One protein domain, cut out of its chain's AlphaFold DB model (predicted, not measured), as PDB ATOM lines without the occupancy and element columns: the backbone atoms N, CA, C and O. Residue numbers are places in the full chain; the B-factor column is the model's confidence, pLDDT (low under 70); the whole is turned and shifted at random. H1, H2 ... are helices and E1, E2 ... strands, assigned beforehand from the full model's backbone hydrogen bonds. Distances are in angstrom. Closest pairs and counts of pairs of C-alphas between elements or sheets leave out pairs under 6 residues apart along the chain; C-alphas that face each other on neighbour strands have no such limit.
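Overview. This is residues 5 to 66 of the 69 residues of an uncharacterized protein of Burkholderia cepacia (UniProt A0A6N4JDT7). A small sheet of three strands, E1, E2 and E4, has two short helices, H1 and H2, over one face and no named helix over the other. The loop of residues 20 to 26 makes one end of the long axis, and a small two-stranded ribbon, E3 with E5, lies toward the other. The printed part has 62 residues, in the order H1 E1 E2 E3 E4 H2 E5; both sheets are antiparallel, the larger in the order E1 - E2 - E4, and the class is mixed, helices and strands. It is compact, with a radius of gyration of the C-alphas of 10.7 A, and spans 32 by 21 by 17 A.

Along the chain. Find C-alpha 14 at (49.010, -54.807, 16.614); from there E1, residues 14 to 19, runs 14.3 A. E2, residues 27 to 31, runs 13.0 A, and E4, residues 45 to 48, 10.1 A. H1 is residues 5 to 9, from C-alpha 5 at (42.475, -50.117, 24.104), and H2, residues 51 to 57, is 9.7 A long. Look for E3 at residues 35 to 37 and E5 at 63 to 65, ending at C-alpha 65 at (49.954, -60.063, 5.880).

Arrangement. E2 is the inner strand. It forms a hairpin with E1, where N 18 and O 28 are 2.9 A apart, within hydrogen-bond range; across E2 and E4, N 29 and O 46 are 2.8 A apart. H2 is on this sheet at a height of 8.7 A, slantwise to the strands, at 34 degrees to E2 on the local plane; its closest C-alpha pair with E2 is Ala 54 and Val 29, 6.8 A. H1 is on the same face, over E1, and only just touches H2, with 3 pairs of C-alphas within 8 A, the closest those of Ile 8 and Glu 55, 6.0 A. In both helices every O i to N i+4 pair is within hydrogen-bond range. E3 and E5 are antiparallel, with N 64 and O 36 at 2.9 A; E5 is apart from E1 and E4.

Size, cuts and confidence. The farthest C-alphas, those of Asp 22 and Asp 65, are 31.9 A apart. The printed part has no cut and no long link. The mean pLDDT of the printed part is 93.4, and no printed residue is under 70.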
ATOM      1  N   ILE A   5      41.046 -50.150  24.426       92.75
ATOM      2  CA  ILE A   5      42.475 -50.117  24.104       92.75
ATOM      3  C   ILE A   5      43.163 -51.463  24.363       92.75
ATOM      4  O   ILE A   5      43.943 -51.912  23.528       92.75
ATOM      5  N   ASP A   6      42.811 -52.168  25.442       93.50
ATOM      6  CA  ASP A   6      43.387 -53.480  25.757       93.50
ATOM      7  C   ASP A   6      42.951 -54.536  24.739       93.50
ATOM      8  O   ASP A   6      43.734 -55.401  24.359       93.50
ATOM      9  N   ARG A   7      41.721 -54.425  24.218       93.62
ATOM     10  CA  ARG A   7      41.222 -55.290  23.135       93.62
ATOM     11  C   ARG A   7      41.943 -55.056  21.807       93.62
ATOM     12  O   ARG A   7      42.038 -55.973  20.995       93.62
ATOM     13  N   ILE A   8      42.394 -53.829  21.551       95.38
ATOM     14  CA  ILE A   8      43.202 -53.512  20.367       95.38
ATOM     15  C   ILE A   8      44.610 -54.074  20.568       95.38
ATOM     16  O   ILE A   8      45.088 -54.822  19.719       95.38
ATOM     17  N   LYS A   9      45.225 -53.803  21.726       95.50
ATOM     18  CA  LYS A   9      46.566 -54.285  22.095       95.50
ATOM     19  C   LYS A   9      46.670 -55.812  22.177       95.50
ATOM     20  O   LYS A   9      47.750 -56.354  21.992       95.50
ATOM     21  N   SER A  10      45.567 -56.525  22.415       95.50
ATOM     22  CA  SER A  10      45.555 -57.994  22.434       95.50
ATOM     23  C   SER A  10      45.571 -58.645  21.043       95.50
ATOM     24  O   SER A  10      45.548 -59.872  20.948       95.50
ATOM     25  N   ARG A  11      45.515 -57.870  19.952       95.50
ATOM     26  CA  ARG A  11      45.530 -58.406  18.582       95.50
ATOM     27  C   ARG A  11      46.963 -58.737  18.183       95.50
ATOM     28  O   ARG A  11      47.831 -57.885  18.266       95.50
ATOM     29  N   ALA A  12      47.188 -59.951  17.681       95.94
ATOM     30  CA  ALA A  12      48.528 -60.429  17.326       95.94
ATOM     31  C   ALA A  12      49.246 -59.571  16.262       95.94
ATOM     32  O   ALA A  12      50.469 -59.558  16.212       95.94
ATOM     33  N   TRP A  13      48.489 -58.855  15.426       96.50
ATOM     34  CA  TRP A  13      49.005 -57.965  14.382       96.50
ATOM     35  C   TRP A  13      49.111 -56.499  14.819       96.50
ATOM     36  O   TRP A  13      49.441 -55.654  13.997       96.50
ATOM     37  N   VAL A  14      48.804 -56.159  16.074       96.88
ATOM     38  CA  VAL A  14      49.010 -54.807  16.614       96.88
ATOM     39  C   VAL A  14      50.324 -54.798  17.385       96.88
ATOM     40  O   VAL A  14      50.486 -55.546  18.344       96.88
ATOM     41  N   GLY A  15      51.260 -53.950  16.963       96.25
ATOM     42  CA  GLY A  15      52.544 -53.764  17.634       96.25
ATOM     43  C   GLY A  15      52.466 -52.709  18.734       96.25
ATOM     44  O   GLY A  15      52.938 -52.933  19.848       96.25
ATOM     45  N   HIS A  16      51.841 -51.566  18.437       95.88
ATOM     46  CA  HIS A  16      51.708 -50.464  19.385       95.88
ATOM     47  C   HIS A  16      50.418 -49.659  19.187       95.88
ATOM     48  O   HIS A  16      49.874 -49.589  18.085       95.88
ATOM     49  N   VAL A  17      49.937 -49.049  20.273       95.06
ATOM     50  CA  VAL A  17      48.865 -48.045  20.251       95.06
ATOM     51  C   VAL A  17      49.271 -46.921  21.193       95.06
ATOM     52  O   VAL A  17      49.258 -47.123  22.414       95.06
ATOM     53  N   ASP A  18      49.610 -45.777  20.612       93.06
ATOM     54  CA  ASP A  18      49.951 -44.544  21.310       93.06
ATOM     55  C   ASP A  18      48.705 -43.674  21.493       93.06
ATOM     56  O   ASP A  18      47.843 -43.575  20.614       93.06
ATOM     57  N   ASP A  19      48.610 -43.056  22.665       91.06
ATOM     58  CA  ASP A  19      47.602 -42.052  22.987       91.06
ATOM     59  C   ASP A  19      48.247 -40.673  22.846       91.06
ATOM     60  O   ASP A  19      48.988 -40.233  23.724       91.06
ATOM     61  N   GLU A  20      48.007 -40.017  21.714       88.69
ATOM     62  CA  GLU A  20      48.624 -38.733  21.380       88.69
ATOM     63  C   GLU A  20      47.671 -37.548  21.605       88.69
ATOM     64  O   GLU A  20      47.963 -36.429  21.175       88.69
ATOM     65  N   ARG A  21      46.552 -37.770  22.315       86.06
ATOM     66  CA  ARG A  21      45.499 -36.764  22.556       86.06
ATOM     67  C   ARG A  21      46.016 -35.491  23.204       86.06
ATOM     68  O   ARG A  21      45.561 -34.403  22.856       86.06
ATOM     69  N   ASP A  22      47.000 -35.616  24.087       80.88
ATOM     70  CA  ASP A  22      47.632 -34.472  24.750       80.88
ATOM     71  C   ASP A  22      48.479 -33.615  23.785       80.88
ATOM     72  O   ASP A  22      48.721 -32.438  24.050       80.88
ATOM     73  N   SER A  23      48.874 -34.173  22.638       77.56
ATOM     74  CA  SER A  23      49.621 -33.496  21.568       77.56
ATOM     75  C   SER A  23      48.713 -32.916  20.473       77.56
ATOM     76  O   SER A  23      49.210 -32.346  19.502       77.56
ATOM     77  N   GLY A  24      47.389 -33.056  20.603       77.31
ATOM     78  CA  GLY A  24      46.409 -32.639  19.593       77.31
ATOM     79  C   GLY A  24      46.225 -33.626  18.432       77.31
ATOM     80  O   GLY A  24      45.401 -33.371  17.555       77.31
ATOM     81  N   SER A  25      46.946 -34.747  18.445       72.88
ATOM     82  CA  SER A  25      46.702 -35.911  17.584       72.88
ATOM     83  C   SER A  25      45.731 -36.863  18.292       72.88
ATOM     84  O   SER A  25      45.607 -36.809  19.503       72.88
ATOM     85  N   GLY A  26      44.992 -37.722  17.591       89.56
ATOM     86  CA  GLY A  26      44.113 -38.699  18.246       89.56
ATOM     87  C   GLY A  26      44.897 -39.840  18.912       89.56
ATOM     88  O   GLY A  26      45.577 -39.688  19.922       89.56
ATOM     89  N   TYR A  27      44.788 -41.018  18.327       93.69
ATOM     90  CA  TYR A  27      45.536 -42.222  18.652       93.69
ATOM     91  C   TYR A  27      46.388 -42.588  17.448       93.69
ATOM     92  O   TYR A  27      45.923 -42.480  16.313       93.69
ATOM     93  N   MET A  28      47.595 -43.086  17.679       94.75
ATOM     94  CA  MET A  28      48.413 -43.654  16.615       94.75
ATOM     95  C   MET A  28      48.500 -45.165  16.800       94.75
ATOM     96  O   MET A  28      48.888 -45.674  17.850       94.75
ATOM     97  N   VAL A  29      48.099 -45.900  15.770       96.31
ATOM     98  CA  VAL A  29      48.170 -47.356  15.721       96.31
ATOM     99  C   VAL A  29      49.347 -47.756  14.854       96.31
ATOM    100  O   VAL A  29      49.447 -47.338  13.704       96.31
ATOM    101  N   THR A  30      50.181 -48.642  15.386       97.06
ATOM    102  CA  THR A  30      51.247 -49.310  14.644       97.06
ATOM    103  C   THR A  30      50.986 -50.812  14.635       97.06
ATOM    104  O   THR A  30      50.854 -51.445  15.688       97.06
ATOM    105  N   LEU A  31      50.895 -51.397  13.447       97.19
ATOM    106  CA  LEU A  31      50.799 -52.835  13.248       97.19
ATOM    107  C   LEU A  31      52.147 -53.511  13.528       97.19
ATOM    108  O   LEU A  31      53.211 -52.894  13.485       97.19
ATOM    109  N   ALA A  32      52.096 -54.793  13.870       96.62
ATOM    110  CA  ALA A  32      53.290 -55.600  14.043       96.62
ATOM    111  C   ALA A  32      54.020 -55.761  12.692       96.62
ATOM    112  O   ALA A  32      53.378 -55.709  11.640       96.62
ATOM    113  N   PRO A  33      55.347 -55.985  12.690       94.31
ATOM    114  CA  PRO A  33      56.091 -56.244  11.461       94.31
ATOM    115  C   PRO A  33      55.465 -57.378  10.638       94.31
ATOM    116  O   PRO A  33      55.056 -58.394  11.200       94.31
ATOM    117  N   GLY A  34      55.416 -57.206   9.314       94.25
ATOM    118  CA  GLY A  34      54.767 -58.161   8.406       94.25
ATOM    119  C   GLY A  34      53.253 -57.976   8.281       94.25
ATOM    120  O   GLY A  34      52.590 -58.833   7.703       94.25
ATOM    121  N   TYR A  35      52.697 -56.877   8.796       96.19
ATOM    122  CA  TYR A  35      51.302 -56.506   8.589       96.19
ATOM    123  C   TYR A  35      51.167 -55.083   8.053       96.19
ATOM    124  O   TYR A  35      51.813 -54.160   8.547       96.19
ATOM    125  N   ASP A  36      50.246 -54.914   7.106       96.94
ATOM    126  CA  ASP A  36      49.851 -53.615   6.559       96.94
ATOM    127  C   ASP A  36      48.334 -53.430   6.703       96.94
ATOM    128  O   ASP A  36      47.578 -54.407   6.798       96.94
ATOM    129  N   PHE A  37      47.865 -52.184   6.658       96.06
ATOM    130  CA  PHE A  37      46.441 -51.902   6.487       96.06
ATOM    131  C   PHE A  37      45.987 -52.307   5.078       96.06
ATOM    132  O   PHE A  37      46.680 -52.088   4.084       96.06
ATOM    133  N   ALA A  38      44.824 -52.952   4.986       95.31
ATOM    134  CA  ALA A  38      44.353 -53.589   3.755       95.31
ATOM    135  C   ALA A  38      44.095 -52.591   2.612       95.31
ATOM    136  O   ALA A  38      44.269 -52.932   1.443       95.31
ATOM    137  N   ASP A  39      43.666 -51.379   2.954       94.50
ATOM    138  CA  ASP A  39      43.389 -50.279   2.030       94.50
ATOM    139  C   ASP A  39      44.638 -49.456   1.675       94.50
ATOM    140  O   ASP A  39      44.642 -48.780   0.649       94.50
ATOM    141  N   GLU A  40      45.720 -49.580   2.451       91.94
ATOM    142  CA  GLU A  40      47.021 -48.953   2.183       91.94
ATOM    143  C   GLU A  40      48.172 -49.977   2.259       91.94
ATOM    144  O   GLU A  40      48.983 -49.957   3.191       91.94
ATOM    145  N   PRO A  41      48.295 -50.890   1.273       90.94
ATOM    146  CA  PRO A  41      49.357 -51.888   1.274       90.94
ATOM    147  C   PRO A  41      50.744 -51.230   1.262       90.94
ATOM    148  O   PRO A  41      51.059 -50.432   0.384       90.94
ATOM    149  N   GLY A  42      51.618 -51.647   2.170       92.25
ATOM    150  CA  GLY A  42      52.925 -51.047   2.452       92.25
ATOM    151  C   GLY A  42      52.923 -50.090   3.648       92.25
ATOM    152  O   GLY A  42      53.992 -49.617   4.030       92.25
ATOM    153  N   CYS A  43      51.758 -49.805   4.241       93.62
ATOM    154  CA  CYS A  43      51.622 -48.932   5.398       93.62
ATOM    155  C   CYS A  43      51.125 -49.711   6.625       93.62
ATOM    156  O   CYS A  43      50.003 -50.218   6.647       93.62
ATOM    157  N   GLY A  44      51.958 -49.788   7.665       94.94
ATOM    158  CA  GLY A  44      51.619 -50.406   8.952       94.94
ATOM    159  C   GLY A  44      51.261 -49.402  10.051       94.94
ATOM    160  O   GLY A  44      51.074 -49.807  11.193       94.94
ATOM    161  N   VAL A  45      51.198 -48.103   9.753       95.56
ATOM    162  CA  VAL A  45      50.965 -47.042  10.748       95.56
ATOM    163  C   VAL A  45      49.765 -46.203  10.332       95.56
ATOM    164  O   VAL A  45      49.666 -45.798   9.178       95.56
ATOM    165  N   ARG A  46      48.850 -45.929  11.264       94.44
ATOM    166  CA  ARG A  46      47.641 -45.141  10.998       94.44
ATOM    167  C   ARG A  46      47.250 -44.299  12.204       94.44
ATOM    168  O   ARG A  46      47.224 -44.790  13.330       94.44
ATOM    169  N   GLY A  47      46.927 -43.033  11.951       95.00
ATOM    170  CA  GLY A  47      46.271 -42.165  12.926       95.00
ATOM    171  C   GLY A  47      44.766 -42.439  12.977       95.00
ATOM    172  O   GLY A  47      44.156 -42.735  11.953       95.00
ATOM    173  N   CYS A  48      44.170 -42.351  14.161       94.00
ATOM    174  CA  CYS A  48      42.736 -42.515  14.397       94.00
ATOM    175  C   CYS A  48      42.262 -41.469  15.405       94.00
ATOM    176  O   CYS A  48      42.893 -41.296  16.438       94.00
ATOM    177  N   ASP A  49      41.110 -40.844  15.208       91.94
ATOM    178  CA  ASP A  49      40.600 -39.836  16.145       91.94
ATOM    179  C   ASP A  49      40.092 -40.467  17.449       91.94
ATOM    180  O   ASP A  49      40.088 -39.852  18.519       91.94
ATOM    181  N   THR A  50      39.647 -41.727  17.385       93.44
ATOM    182  CA  THR A  50      39.049 -42.431  18.528       93.44
ATOM    183  C   THR A  50      39.511 -43.880  18.643       93.44
ATOM    184  O   THR A  50      39.809 -44.541  17.649       93.44
ATOM    185  N   LEU A  51      39.442 -44.449  19.854       94.06
ATOM    186  CA  LEU A  51      39.648 -45.892  20.048       94.06
ATOM    187  C   LEU A  51      38.625 -46.745  19.282       94.06
ATOM    188  O   LEU A  51      38.918 -47.882  18.931       94.06
ATOM    189  N   THR A  52      37.422 -46.226  19.024       94.94
ATOM    190  CA  THR A  52      36.402 -46.934  18.235       94.94
ATOM    191  C   THR A  52      36.810 -47.054  16.772       94.94
ATOM    192  O   THR A  52      36.542 -48.073  16.142       94.94
ATOM    193  N   GLU A  53      37.451 -46.023  16.232       95.12
ATOM    194  CA  GLU A  53      38.035 -46.054  14.895       95.12
ATOM    195  C   GLU A  53      39.244 -46.986  14.859       95.12
ATOM    196  O   GLU A  53      39.224 -47.945  14.097       95.12
ATOM    197  N   ALA A  54      40.201 -46.823  15.779       95.56
ATOM    198  CA  ALA A  54      41.347 -47.726  15.900       95.56
ATOM    199  C   ALA A  54      40.918 -49.202  16.015       95.56
ATOM    200  O   ALA A  54      41.542 -50.100  15.449       95.56
ATOM    201  N   GLU A  55      39.808 -49.476  16.705       96.19
ATOM    202  CA  GLU A  55      39.235 -50.813  16.801       96.19
ATOM    203  C   GLU A  55      38.701 -51.358  15.479       96.19
ATOM    204  O   GLU A  55      38.803 -52.567  15.264       96.19
ATOM    205  N   LYS A  56      38.126 -50.509  14.625       96.19
ATOM    206  CA  LYS A  56      37.658 -50.883  13.286       96.19
ATOM    207  C   LYS A  56      38.839 -51.086  12.347       96.19
ATOM    208  O   LYS A  56      38.912 -52.136  11.715       96.19
ATOM    209  N   GLU A  57      39.779 -50.148  12.337       95.94
ATOM    210  CA  GLU A  57      40.954 -50.166  11.464       95.94
ATOM    211  C   GLU A  57      41.851 -51.371  11.727       95.94
ATOM    212  O   GLU A  57      42.355 -52.000  10.806       95.94
ATOM    213  N   THR A  58      41.968 -51.794  12.983       96.81
ATOM    214  CA  THR A  58      42.764 -52.980  13.321       96.81
ATOM    215  C   THR A  58      41.981 -54.289  13.212       96.81
ATOM    216  O   THR A  58      42.440 -55.306  13.735       96.81
ATOM    217  N   ARG A  59      40.764 -54.327  12.644       96.50
ATOM    218  CA  ARG A  59      40.035 -55.602  12.479       96.50
ATOM    219  C   ARG A  59      40.773 -56.493  11.493       96.50
ATOM    220  O   ARG A  59      41.414 -56.013  10.569       96.50
ATOM    221  N   ARG A  60      40.609 -57.812  11.629       95.50
ATOM    222  CA  ARG A  60      41.288 -58.773  10.746       95.50
ATOM    223  C   ARG A  60      40.977 -58.563   9.259       95.50
ATOM    224  O   ARG A  60      41.822 -58.884   8.437       95.50
ATOM    225  N   SER A  61      39.792 -58.044   8.928       96.00
ATOM    226  CA  SER A  61      39.391 -57.700   7.555       96.00
ATOM    227  C   SER A  61      40.131 -56.489   6.983       96.00
ATOM    228  O   SER A  61      40.189 -56.348   5.770       96.00
ATOM    229  N   ASN A  62      40.674 -55.630   7.849       96.69
ATOM    230  CA  ASN A  62      41.314 -54.364   7.495       96.69
ATOM    231  C   ASN A  62      42.840 -54.437   7.638       96.69
ATOM    232  O   ASN A  62      43.527 -53.435   7.487       96.69
ATOM    233  N   VAL A  63      43.374 -55.628   7.916       96.50
ATOM    234  CA  VAL A  63      44.807 -55.884   8.054       96.50
ATOM    235  C   VAL A  63      45.178 -57.071   7.176       96.50
ATOM    236  O   VAL A  63      44.513 -58.111   7.207       96.50
ATOM    237  N   ILE A  64      46.243 -56.932   6.397       95.44
ATOM    238  CA  ILE A  64      46.790 -57.977   5.529       95.44
ATOM    239  C   ILE A  64      48.189 -58.371   5.991       95.44
ATOM    240  O   ILE A  64      48.888 -57.579   6.611       95.44
ATOM    241  N   ASP A  65      48.578 -59.607   5.692       94.19
ATOM    242  CA  ASP A  65      49.954 -60.063   5.880       94.19
ATOM    243  C   ASP A  65      50.799 -59.529   4.715       94.19
ATOM    244  O   ASP A  65      50.475 -59.770   3.549       94.19
ATOM    245  N   SER A  66      51.838 -58.762   5.027       87.38
ATOM    246  CA  SER A  66      52.762 -58.159   4.068       87.38
ATOM    247  C   SER A  66      54.085 -58.911   3.948       87.38
ATOM    248  O   SER A  66      54.911 -58.562   3.107       87.38
TER     249      SER A  66